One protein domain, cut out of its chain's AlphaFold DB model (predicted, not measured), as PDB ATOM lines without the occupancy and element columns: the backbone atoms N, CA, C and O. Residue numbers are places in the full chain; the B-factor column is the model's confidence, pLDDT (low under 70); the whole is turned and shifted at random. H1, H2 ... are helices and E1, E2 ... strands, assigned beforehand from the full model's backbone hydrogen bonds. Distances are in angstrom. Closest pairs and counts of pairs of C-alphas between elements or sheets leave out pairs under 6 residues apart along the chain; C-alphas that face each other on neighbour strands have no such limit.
ATOM      1  N   GLN A 168     188.801 217.001 202.125       88.50
ATOM      2  CA  GLN A 168     189.226 216.298 203.336       88.50
ATOM      3  C   GLN A 168     188.385 216.617 204.587       88.50
ATOM      4  O   GLN A 168     188.411 215.834 205.533       88.50
ATOM      5  N   HIS A 169     187.631 217.719 204.605       89.44
ATOM      6  CA  HIS A 169     186.853 218.155 205.776       89.44
ATOM      7  C   HIS A 169     185.341 217.989 205.612       89.44
ATOM      8  O   HIS A 169     184.577 218.235 206.550       89.44
ATOM      9  N   VAL A 170     184.907 217.559 204.431       93.12
ATOM     10  CA  VAL A 170     183.499 217.512 204.056       93.12
ATOM     11  C   VAL A 170     183.061 216.063 203.902       93.12
ATOM     12  O   VAL A 170     183.784 215.227 203.358       93.12
ATOM     13  N   LEU A 171     181.866 215.772 204.399       96.38
ATOM     14  CA  LEU A 171     181.167 214.512 204.203       96.38
ATOM     15  C   LEU A 171     179.840 214.831 203.525       96.38
ATOM     16  O   LEU A 171     179.075 215.660 204.020       96.38
ATOM     17  N   TYR A 172     179.576 214.190 202.394       98.00
ATOM     18  CA  TYR A 172     178.298 214.358 201.714       98.00
ATOM     19  C   TYR A 172     177.159 213.814 202.584       98.00
ATOM     20  O   TYR A 172     177.337 212.779 203.224       98.00
ATOM     21  N   GLY A 173     176.014 214.502 202.607       97.81
ATOM     22  CA  GLY A 173     174.862 214.170 203.453       97.81
ATOM     23  C   GLY A 173     174.933 214.722 204.873       97.81
ATOM     24  O   GLY A 173     173.929 214.719 205.575       97.81
ATOM     25  N   TYR A 174     176.092 215.225 205.316       97.62
ATOM     26  CA  TYR A 174     176.264 215.671 206.700       97.62
ATOM     27  C   TYR A 174     175.311 216.815 207.077       97.62
ATOM     28  O   TYR A 174     174.760 216.823 208.181       97.62
ATOM     29  N   TYR A 175     175.106 217.774 206.169       98.12
ATOM     30  CA  TYR A 175     174.162 218.870 206.383       98.12
ATOM     31  C   TYR A 175     172.732 218.338 206.539       98.12
ATOM     32  O   TYR A 175     172.060 218.647 207.525       98.12
ATOM     33  N   GLU A 176     172.295 217.479 205.622       98.25
ATOM     34  CA  GLU A 176     170.964 216.873 205.634       98.25
ATOM     35  C   GLU A 176     170.737 216.034 206.904       98.25
ATOM     36  O   GLU A 176     169.678 216.132 207.533       98.25
ATOM     37  N   SER A 177     171.750 215.282 207.350       97.88
ATOM     38  CA  SER A 177     171.729 214.542 208.619       97.88
ATOM     39  C   SER A 177     171.540 215.460 209.828       97.88
ATOM     40  O   SER A 177     170.775 215.139 210.742       97.88
ATOM     41  N   ARG A 178     172.215 216.619 209.845       96.56
ATOM     42  CA  ARG A 178     172.089 217.616 210.921       96.56
ATOM     43  C   ARG A 178     170.701 218.247 210.951       96.56
ATOM     44  O   ARG A 178     170.150 218.392 212.042       96.56
ATOM     45  N   GLN A 179     170.119 218.554 209.790       97.06
ATOM     46  CA  GLN A 179     168.747 219.074 209.703       97.06
ATOM     47  C   GLN A 179     167.728 218.085 210.281       97.06
ATOM     48  O   GLN A 179     166.831 218.478 211.026       97.06
ATOM     49  N   GLN A 180     167.925 216.789 210.032       97.44
ATOM     50  CA  GLN A 180     167.090 215.721 210.590       97.44
ATOM     51  C   GLN A 180     167.436 215.346 212.040       97.44
ATOM     52  O   GLN A 180     166.835 214.429 212.599       97.44
ATOM     53  N   ARG A 181     168.393 216.044 212.673       96.06
ATOM     54  CA  ARG A 181     168.880 215.761 214.036       96.06
ATOM     55  C   ARG A 181     169.267 214.289 214.223       96.06
ATOM     56  O   ARG A 181     168.969 213.687 215.257       96.06
ATOM     57  N   ALA A 182     169.910 213.707 213.210       95.44
ATOM     58  CA  ALA A 182     170.405 212.341 213.277       95.44
ATOM     59  C   ALA A 182     171.398 212.188 214.440       95.44
ATOM     60  O   ALA A 182     172.300 213.010 214.612       95.44
ATOM     61  N   ASN A 183     171.221 211.129 215.231       91.62
ATOM     62  CA  ASN A 183     172.114 210.803 216.343       91.62
ATOM     63  C   ASN A 183     173.058 209.652 215.998       91.62
ATOM     64  O   ASN A 183     174.200 209.657 216.440       91.62
ATOM     65  N   ASP A 184     172.600 208.672 215.220       93.00
ATOM     66  CA  ASP A 184     173.417 207.546 214.768       93.00
ATOM     67  C   ASP A 184     174.066 207.873 213.425       93.00
ATOM     68  O   ASP A 184     173.396 208.387 212.534       93.00
ATOM     69  N   TRP A 185     175.352 207.553 213.275       94.94
ATOM     70  CA  TRP A 185     176.122 207.871 212.072       94.94
ATOM     71  C   TRP A 185     176.521 206.611 211.309       94.94
ATOM     72  O   TRP A 185     177.059 205.659 211.886       94.94
ATOM     73  N   LEU A 186     176.287 206.640 209.998       95.00
ATOM     74  CA  LEU A 186     176.581 205.560 209.063       95.00
ATOM     75  C   LEU A 186     177.422 206.100 207.905       95.00
ATOM     76  O   LEU A 186     176.957 206.931 207.135       95.00
ATOM     77  N   VAL A 187     178.647 205.607 207.754       94.69
ATOM     78  CA  VAL A 187     179.498 205.945 206.607       94.69
ATOM     79  C   VAL A 187     179.270 204.935 205.489       94.69
ATOM     80  O   VAL A 187     179.398 203.733 205.723       94.69
ATOM     81  N   VAL A 188     178.974 205.435 204.293       92.75
ATOM     82  CA  VAL A 188     178.788 204.669 203.050       92.75
ATOM     83  C   VAL A 188     179.702 205.185 201.935       92.75
ATOM     84  O   VAL A 188     180.446 206.148 202.121       92.75
ATOM     85  N   GLU A 189     179.677 204.531 200.773       88.19
ATOM     86  CA  GLU A 189     180.621 204.803 199.681       88.19
ATOM     87  C   GLU A 189     180.263 206.001 198.809       88.19
ATOM     88  O   GLU A 189     181.156 206.746 198.396       88.19
ATOM     89  N   GLY A 190     178.983 206.175 198.478       92.00
ATOM     90  CA  GLY A 190     178.589 207.091 197.417       92.00
ATOM     91  C   GLY A 190     177.412 207.997 197.743       92.00
ATOM     92  O   GLY A 190     176.615 207.759 198.648       92.00
ATOM     93  N   TYR A 191     177.270 209.030 196.909       96.19
ATOM     94  CA  TYR A 191     176.154 209.977 196.938       96.19
ATOM     95  C   TYR A 191     174.793 209.271 196.915       96.19
ATOM     96  O   TYR A 191     173.927 209.551 197.734       96.19
ATOM     97  N   MET A 192     174.623 208.318 195.994       94.19
ATOM     98  CA  MET A 192     173.367 207.585 195.833       94.19
ATOM     99  C   MET A 192     173.012 206.746 197.062       94.19
ATOM    100  O   MET A 192     171.830 206.635 197.371       94.19
ATOM    101  N   ASP A 193     174.001 206.194 197.769       93.94
ATOM    102  CA  ASP A 193     173.760 205.402 198.978       93.94
ATOM    103  C   ASP A 193     173.233 206.300 200.097       93.94
ATOM    104  O   ASP A 193     172.213 205.988 200.709       93.94
ATOM    105  N   VAL A 194     173.871 207.457 200.304       97.38
ATOM    106  CA  VAL A 194     173.420 208.477 201.264       97.38
ATOM    107  C   VAL A 194     171.983 208.899 200.978       97.38
ATOM    108  O   VAL A 194     171.145 208.888 201.877       97.38
ATOM    109  N   ILE A 195     171.684 209.234 199.723       97.62
ATOM    110  CA  ILE A 195     170.364 209.730 199.329       97.62
ATOM    111  C   ILE A 195     169.297 208.638 199.482       97.62
ATOM    112  O   ILE A 195     168.217 208.898 200.011       97.62
ATOM    113  N   ALA A 196     169.588 207.409 199.047       94.88
ATOM    114  CA  ALA A 196     168.652 206.295 199.167       94.88
ATOM    115  C   ALA A 196     168.367 205.950 200.637       94.88
ATOM    116  O   ALA A 196     167.215 205.720 201.004       94.88
ATOM    117  N   LEU A 197     169.398 205.961 201.489       95.81
ATOM    118  CA  LEU A 197     169.261 205.752 202.931       95.81
ATOM    119  C   LEU A 197     168.452 206.872 203.586       95.81
ATOM    120  O   LEU A 197     167.557 206.580 204.378       95.81
ATOM    121  N   TYR A 198     168.697 208.126 203.204       97.00
ATOM    122  CA  TYR A 198     167.905 209.266 203.661       97.00
ATOM    123  C   TYR A 198     166.424 209.092 203.304       97.00
ATOM    124  O   TYR A 198     165.569 209.195 204.181       97.00
ATOM    125  N   GLN A 199     166.115 208.745 202.048       94.19
ATOM    126  CA  GLN A 199     164.738 208.500 201.602       94.19
ATOM    127  C   GLN A 199     164.086 207.316 202.345       94.19
ATOM    128  O   GLN A 199     162.874 207.295 202.538       94.19
ATOM    129  N   ALA A 200     164.882 206.344 202.800       93.38
ATOM    130  CA  ALA A 200     164.430 205.225 203.629       93.38
ATOM    131  C   ALA A 200     164.308 205.562 205.134       93.38
ATOM    132  O   ALA A 200     163.998 204.677 205.933       93.38
ATOM    133  N   GLY A 201     164.552 206.814 205.538       93.25
ATOM    134  CA  GLY A 201     164.472 207.270 206.931       93.25
ATOM    135  C   GLY A 201     165.750 207.060 207.752       93.25
ATOM    136  O   GLY A 201     165.749 207.282 208.963       93.25
ATOM    137  N   ILE A 202     166.851 206.644 207.121       94.44
ATOM    138  CA  ILE A 202     168.170 206.507 207.750       94.44
ATOM    139  C   ILE A 202     168.942 207.807 207.506       94.44
ATOM    140  O   ILE A 202     169.792 207.914 206.624       94.44
ATOM    141  N   TYR A 203     168.615 208.828 208.295       96.69
ATOM    142  CA  TYR A 203     169.090 210.193 208.049       96.69
ATOM    143  C   TYR A 203     170.565 210.434 208.382       96.69
ATOM    144  O   TYR A 203     171.129 211.414 207.914       96.69
ATOM    145  N   GLY A 204     171.201 209.568 209.173       97.06
ATOM    146  CA  GLY A 204     172.604 209.705 209.584       97.06
ATOM    147  C   GLY A 204     173.637 209.160 208.596       97.06
ATOM    148  O   GLY A 204     174.797 208.965 208.969       97.06
ATOM    149  N   ALA A 205     173.218 208.845 207.369       97.00
ATOM    150  CA  ALA A 205     174.101 208.345 206.326       97.00
ATOM    151  C   ALA A 205     174.974 209.469 205.751       97.00
ATOM    152  O   ALA A 205     174.471 210.527 205.382       97.00
ATOM    153  N   VAL A 206     176.278 209.219 205.635       97.19
ATOM    154  CA  VAL A 206     177.259 210.157 205.076       97.19
ATOM    155  C   VAL A 206     178.279 209.437 204.196       97.19
ATOM    156  O   VAL A 206     178.564 208.263 204.416       97.19
ATOM    157  N   ALA A 207     178.869 210.129 203.220       95.12
ATOM    158  CA  ALA A 207     179.877 209.543 202.327       95.12
ATOM    159  C   ALA A 207     181.118 210.425 202.160       95.12
ATOM    160  O   ALA A 207     181.033 211.658 202.097       95.12
ATOM    161  N   SER A 208     182.280 209.781 202.026       89.81
ATOM    162  CA  SER A 208     183.514 210.434 201.590       89.81
ATOM    163  C   SER A 208     183.558 210.514 200.060       89.81
ATOM    164  O   SER A 208     183.297 209.553 199.343       89.81
ATOM    165  N   MET A 209     183.886 211.687 199.522       85.12
ATOM    166  CA  MET A 209     183.690 212.009 198.103       85.12
ATOM    167  C   MET A 209     184.830 211.494 197.211       85.12
ATOM    168  O   MET A 209     185.647 212.269 196.697       85.12
ATOM    169  N   GLY A 210     184.872 210.176 196.998       71.88
ATOM    170  CA  GLY A 210     185.843 209.514 196.116       71.88
ATOM    171  C   GLY A 210     187.227 209.303 196.739       71.88
ATOM    172  O   GLY A 210     188.202 209.088 196.021       71.88
ATOM    173  N   THR A 211     187.321 209.375 198.065       71.00
ATOM    174  CA  THR A 211     188.521 209.045 198.844       71.00
ATOM    175  C   THR A 211     188.137 208.126 199.994       71.00
ATOM    176  O   THR A 211     186.978 208.106 200.408       71.00
ATOM    177  N   ALA A 212     189.109 207.407 200.557       80.69
ATOM    178  CA  ALA A 212     188.907 206.778 201.856       80.69
ATOM    179  C   ALA A 212     188.530 207.851 202.893       80.69
ATOM    180  O   ALA A 212     189.059 208.968 202.849       80.69
ATOM    181  N   ILE A 213     187.623 207.510 203.806       85.75
ATOM    182  CA  ILE A 213     187.316 208.361 204.953       85.75
ATOM    183  C   ILE A 213     188.586 208.558 205.797       85.75
ATOM    184  O   ILE A 213     189.370 207.622 205.983       85.75
ATOM    185  N   ASN A 214     188.815 209.781 206.274       86.50
ATOM    186  CA  ASN A 214     190.018 210.129 207.032       86.50
ATOM    187  C   ASN A 214     189.747 210.315 208.536       86.50
ATOM    188  O   ASN A 214     188.604 210.396 208.988       86.50
ATOM    189  N   GLU A 215     190.826 210.400 209.320       87.56
ATOM    190  CA  GLU A 215     190.763 210.539 210.780       87.56
ATOM    191  C   GLU A 215     190.025 211.803 211.231       87.56
ATOM    192  O   GLU A 215     189.274 211.750 212.201       87.56
ATOM    193  N   SER A 216     190.175 212.924 210.515       87.88
ATOM    194  CA  SER A 216     189.498 214.179 210.867       87.88
ATOM    195  C   SER A 216     187.978 214.078 210.696       87.88
ATOM    196  O   SER A 216     187.227 214.504 211.573       87.88
ATOM    197  N   GLN A 217     187.522 213.432 209.619       90.88
ATOM    198  CA  GLN A 217     186.106 213.166 209.356       90.88
ATOM    199  C   GLN A 217     185.520 212.227 210.416       90.88
ATOM    200  O   GLN A 217     184.432 212.475 210.927       90.88
ATOM    201  N   ILE A 218     186.255 211.180 210.795       90.62
ATOM    202  CA  ILE A 218     185.801 210.212 211.803       90.62
ATOM    203  C   ILE A 218     185.763 210.832 213.189       90.62
ATOM    204  O   ILE A 218     184.760 210.696 213.882       90.62
ATOM    205  N   SER A 219     186.825 211.541 213.575       89.44
ATOM    206  CA  SER A 219     186.891 212.254 214.850       89.44
ATOM    207  C   SER A 219     185.698 213.196 214.991       89.44
ATOM    208  O   SER A 219     184.990 213.150 215.994       89.44
ATOM    209  N   ARG A 220     185.379 213.946 213.927       91.62
ATOM    210  CA  ARG A 220     184.211 214.829 213.878       91.62
ATOM    211  C   ARG A 220     182.876 214.108 214.088       91.62
ATOM    212  O   ARG A 220     181.993 214.670 214.725       91.62
ATOM    213  N   LEU A 221     182.682 212.906 213.548       91.94
ATOM    214  CA  LEU A 221     181.454 212.140 213.802       91.94
ATOM    215  C   LEU A 221     181.430 211.583 215.234       91.94
ATOM    216  O   LEU A 221     180.385 211.587 215.883       91.94
ATOM    217  N   LEU A 222     182.588 211.164 215.750       90.88
ATOM    218  CA  LEU A 222     182.723 210.595 217.091       90.88
ATOM    219  C   LEU A 222     182.521 211.614 218.220       90.88
ATOM    220  O   LEU A 222     182.111 211.220 219.313       90.88
ATOM    221  N   THR A 223     182.755 212.909 217.976       91.62
ATOM    222  CA  THR A 223     182.381 213.961 218.939       91.62
ATOM    223  C   THR A 223     180.867 214.116 219.078       91.62
ATOM    224  O   THR A 223     180.401 214.555 220.127       91.62
ATOM    225  N   LEU A 224     180.095 213.742 218.050       90.69
ATOM    226  CA  LEU A 224     178.631 213.821 218.047       90.69
ATOM    227  C   LEU A 224     177.999 212.561 218.645       90.69
ATOM    228  O   LEU A 224     177.030 212.651 219.394       90.69
ATOM    229  N   ASN A 225     178.550 211.388 218.330       89.94
ATOM    230  CA  ASN A 225     178.159 210.117 218.934       89.94
ATOM    231  C   ASN A 225     179.379 209.187 219.013       89.94
ATOM    232  O   ASN A 225     180.001 208.930 217.985       89.94
ATOM    233  N   PRO A 226     179.699 208.597 220.181       89.00
ATOM    234  CA  PRO A 226     180.847 207.697 220.330       89.00
ATOM    235  C   PRO A 226     180.730 206.379 219.539       89.00
ATOM    236  O   PRO A 226     181.661 205.572 219.545       89.00
ATOM    237  N   THR A 227     179.587 206.119 218.897       86.44
ATOM    238  CA  THR A 227     179.368 204.974 218.009       86.44
ATOM    239  C   THR A 227     179.303 205.434 216.557       86.44
ATOM    240  O   THR A 227     178.507 206.302 216.210       86.44
ATOM    241  N   LEU A 228     180.090 204.782 215.702       89.25
ATOM    242  CA  LEU A 228     180.096 204.989 214.257       89.25
ATOM    243  C   LEU A 228     179.950 203.642 213.544       89.25
ATOM    244  O   LEU A 228     180.696 202.703 213.838       89.25
ATOM    245  N   THR A 229     179.013 203.549 212.601       90.50
ATOM    246  CA  THR A 229     178.865 202.384 211.723       90.50
ATOM    247  C   THR A 229     179.507 202.674 210.371       90.50
ATOM    248  O   THR A 229     179.336 203.749 209.805       90.50
ATOM    249  N   LEU A 230     180.255 201.704 209.850       88.38
ATOM    250  CA  LEU A 230     180.879 201.761 208.531       88.38
ATOM    251  C   LEU A 230     180.256 200.665 207.663       88.38
ATOM    252  O   LEU A 230     180.214 199.508 208.084       88.38
ATOM    253  N   SER A 231     179.779 201.026 206.476       86.00
ATOM    254  CA  SER A 231     179.192 200.110 205.499       86.00
ATOM    255  C   SER A 231     179.822 200.371 204.137       86.00
ATOM    256  O   SER A 231     179.369 201.228 203.384       86.00
ATOM    257  N   PHE A 232     180.878 199.619 203.842       79.25
ATOM    258  CA  PHE A 232     181.565 199.631 202.555       79.25
ATOM    259  C   PHE A 232     181.264 198.325 201.811       79.25
ATOM    260  O   PHE A 232     181.121 197.274 202.449       79.25
ATOM    261  N   ASP A 233     181.167 198.386 200.485       66.31
ATOM    262  CA  ASP A 233     181.094 197.200 199.643       66.31
ATOM    263  C   ASP A 233     182.375 196.378 199.885       66.31
ATOM    264  O   ASP A 233     183.472 196.910 200.064       66.31
ATOM    265  N   GLY A 234     182.229 195.054 199.980       51.31
ATOM    266  CA  GLY A 234     183.257 194.118 200.461       51.31
ATOM    267  C   GLY A 234     184.506 193.951 199.582       51.31
ATOM    268  O   GLY A 234     185.150 192.902 199.647       51.31
ATOM    269  N   ASP A 235     184.861 194.947 198.776       50.41
ATOM    270  CA  ASP A 235     186.033 194.932 197.916       50.41
ATOM    271  C   ASP A 235     187.300 195.281 198.718       50.41
ATOM    272  O   ASP A 235     187.290 196.013 199.712       50.41
ATOM    273  N   SER A 236     188.439 194.735 198.286       41.78
ATOM    274  CA  SER A 236     189.722 194.692 199.011       41.78
ATOM    275  C   SER A 236     190.271 196.048 199.498       41.78
ATOM    276  O   SER A 236     191.201 196.075 200.301       41.78
ATOM    277  N   ALA A 237     189.713 197.171 199.034       44.69
ATOM    278  CA  ALA A 237     190.091 198.529 199.419       44.69
ATOM    279  C   ALA A 237     189.549 198.973 200.797       44.69
ATOM    280  O   ALA A 237     190.110 199.896 201.391       44.69
ATOM    281  N   GLY A 238     188.508 198.316 201.330       43.50
ATOM    282  CA  GLY A 238     187.872 198.675 202.609       43.50
ATOM    283  C   GLY A 238     188.608 198.196 203.869       43.50
ATOM    284  O   GLY A 238     188.239 198.559 204.984       43.50
ATOM    285  N   GLN A 239     189.668 197.393 203.727       40.22
ATOM    286  CA  GLN A 239     190.379 196.779 204.855       40.22
ATOM    287  C   GLN A 239     191.580 197.615 205.318       40.22
ATOM    288  O   GLN A 239     192.717 197.142 205.331       40.22
TER     289      GLN A 239
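Overview. This is residues 168 to 239 of the 261 residues of the protein "Toprim domain-containing protein" of Psychrobacter sp. KH172YL61 (UniProt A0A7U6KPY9). A small sheet of three short parallel strands, ordered E2, E1, E3, has H2 packed along E2, while H1 and H3 only graze it. The 72 printed residues include, in chain order, H1, E1, H2, E2, H3 and E3; the class is mixed, with under half in named elements. It is compact, radius of gyration of the C-alphas 11.3 A, spanning 33 by 25 by 19 A.

Arrangement. E1, residues 185 to 188, neighbours E2, residues 205 to 207 (N 206 to O 186, 2.8 A), and E3, residues 228 to 230 (N 187 to O 229, 2.9 A). H2, residues 191 to 199, lies over E2; their closest C-alphas, Val 194 and Ala 205, are 5.1 A apart. E1, H2 and E2 form a strand-helix-strand unit, parallel neighbours with a helix between, its crossover right-handed; E2, H3, residues 215 to 222, and E3 form a split one, with E1 between the two strands in the sheet, its crossover also right-handed. H1, residues 174 to 179, touches E2, closest C-alphas Tyr 174 and Val 206, 5.8 A. In H1, H2 and H3 every O i to N i+4 pair is within hydrogen-bond range.

Along the chain. H2 measures 12.4 A. H1 begins at C-alpha 174 (176.264, 215.671, 206.700); E3 ends at C-alpha 230 (180.879, 201.761, 208.531).

Size, cuts and confidence. The printed part has no cut and no long link. Residues 233 to 239 have pLDDT under 70.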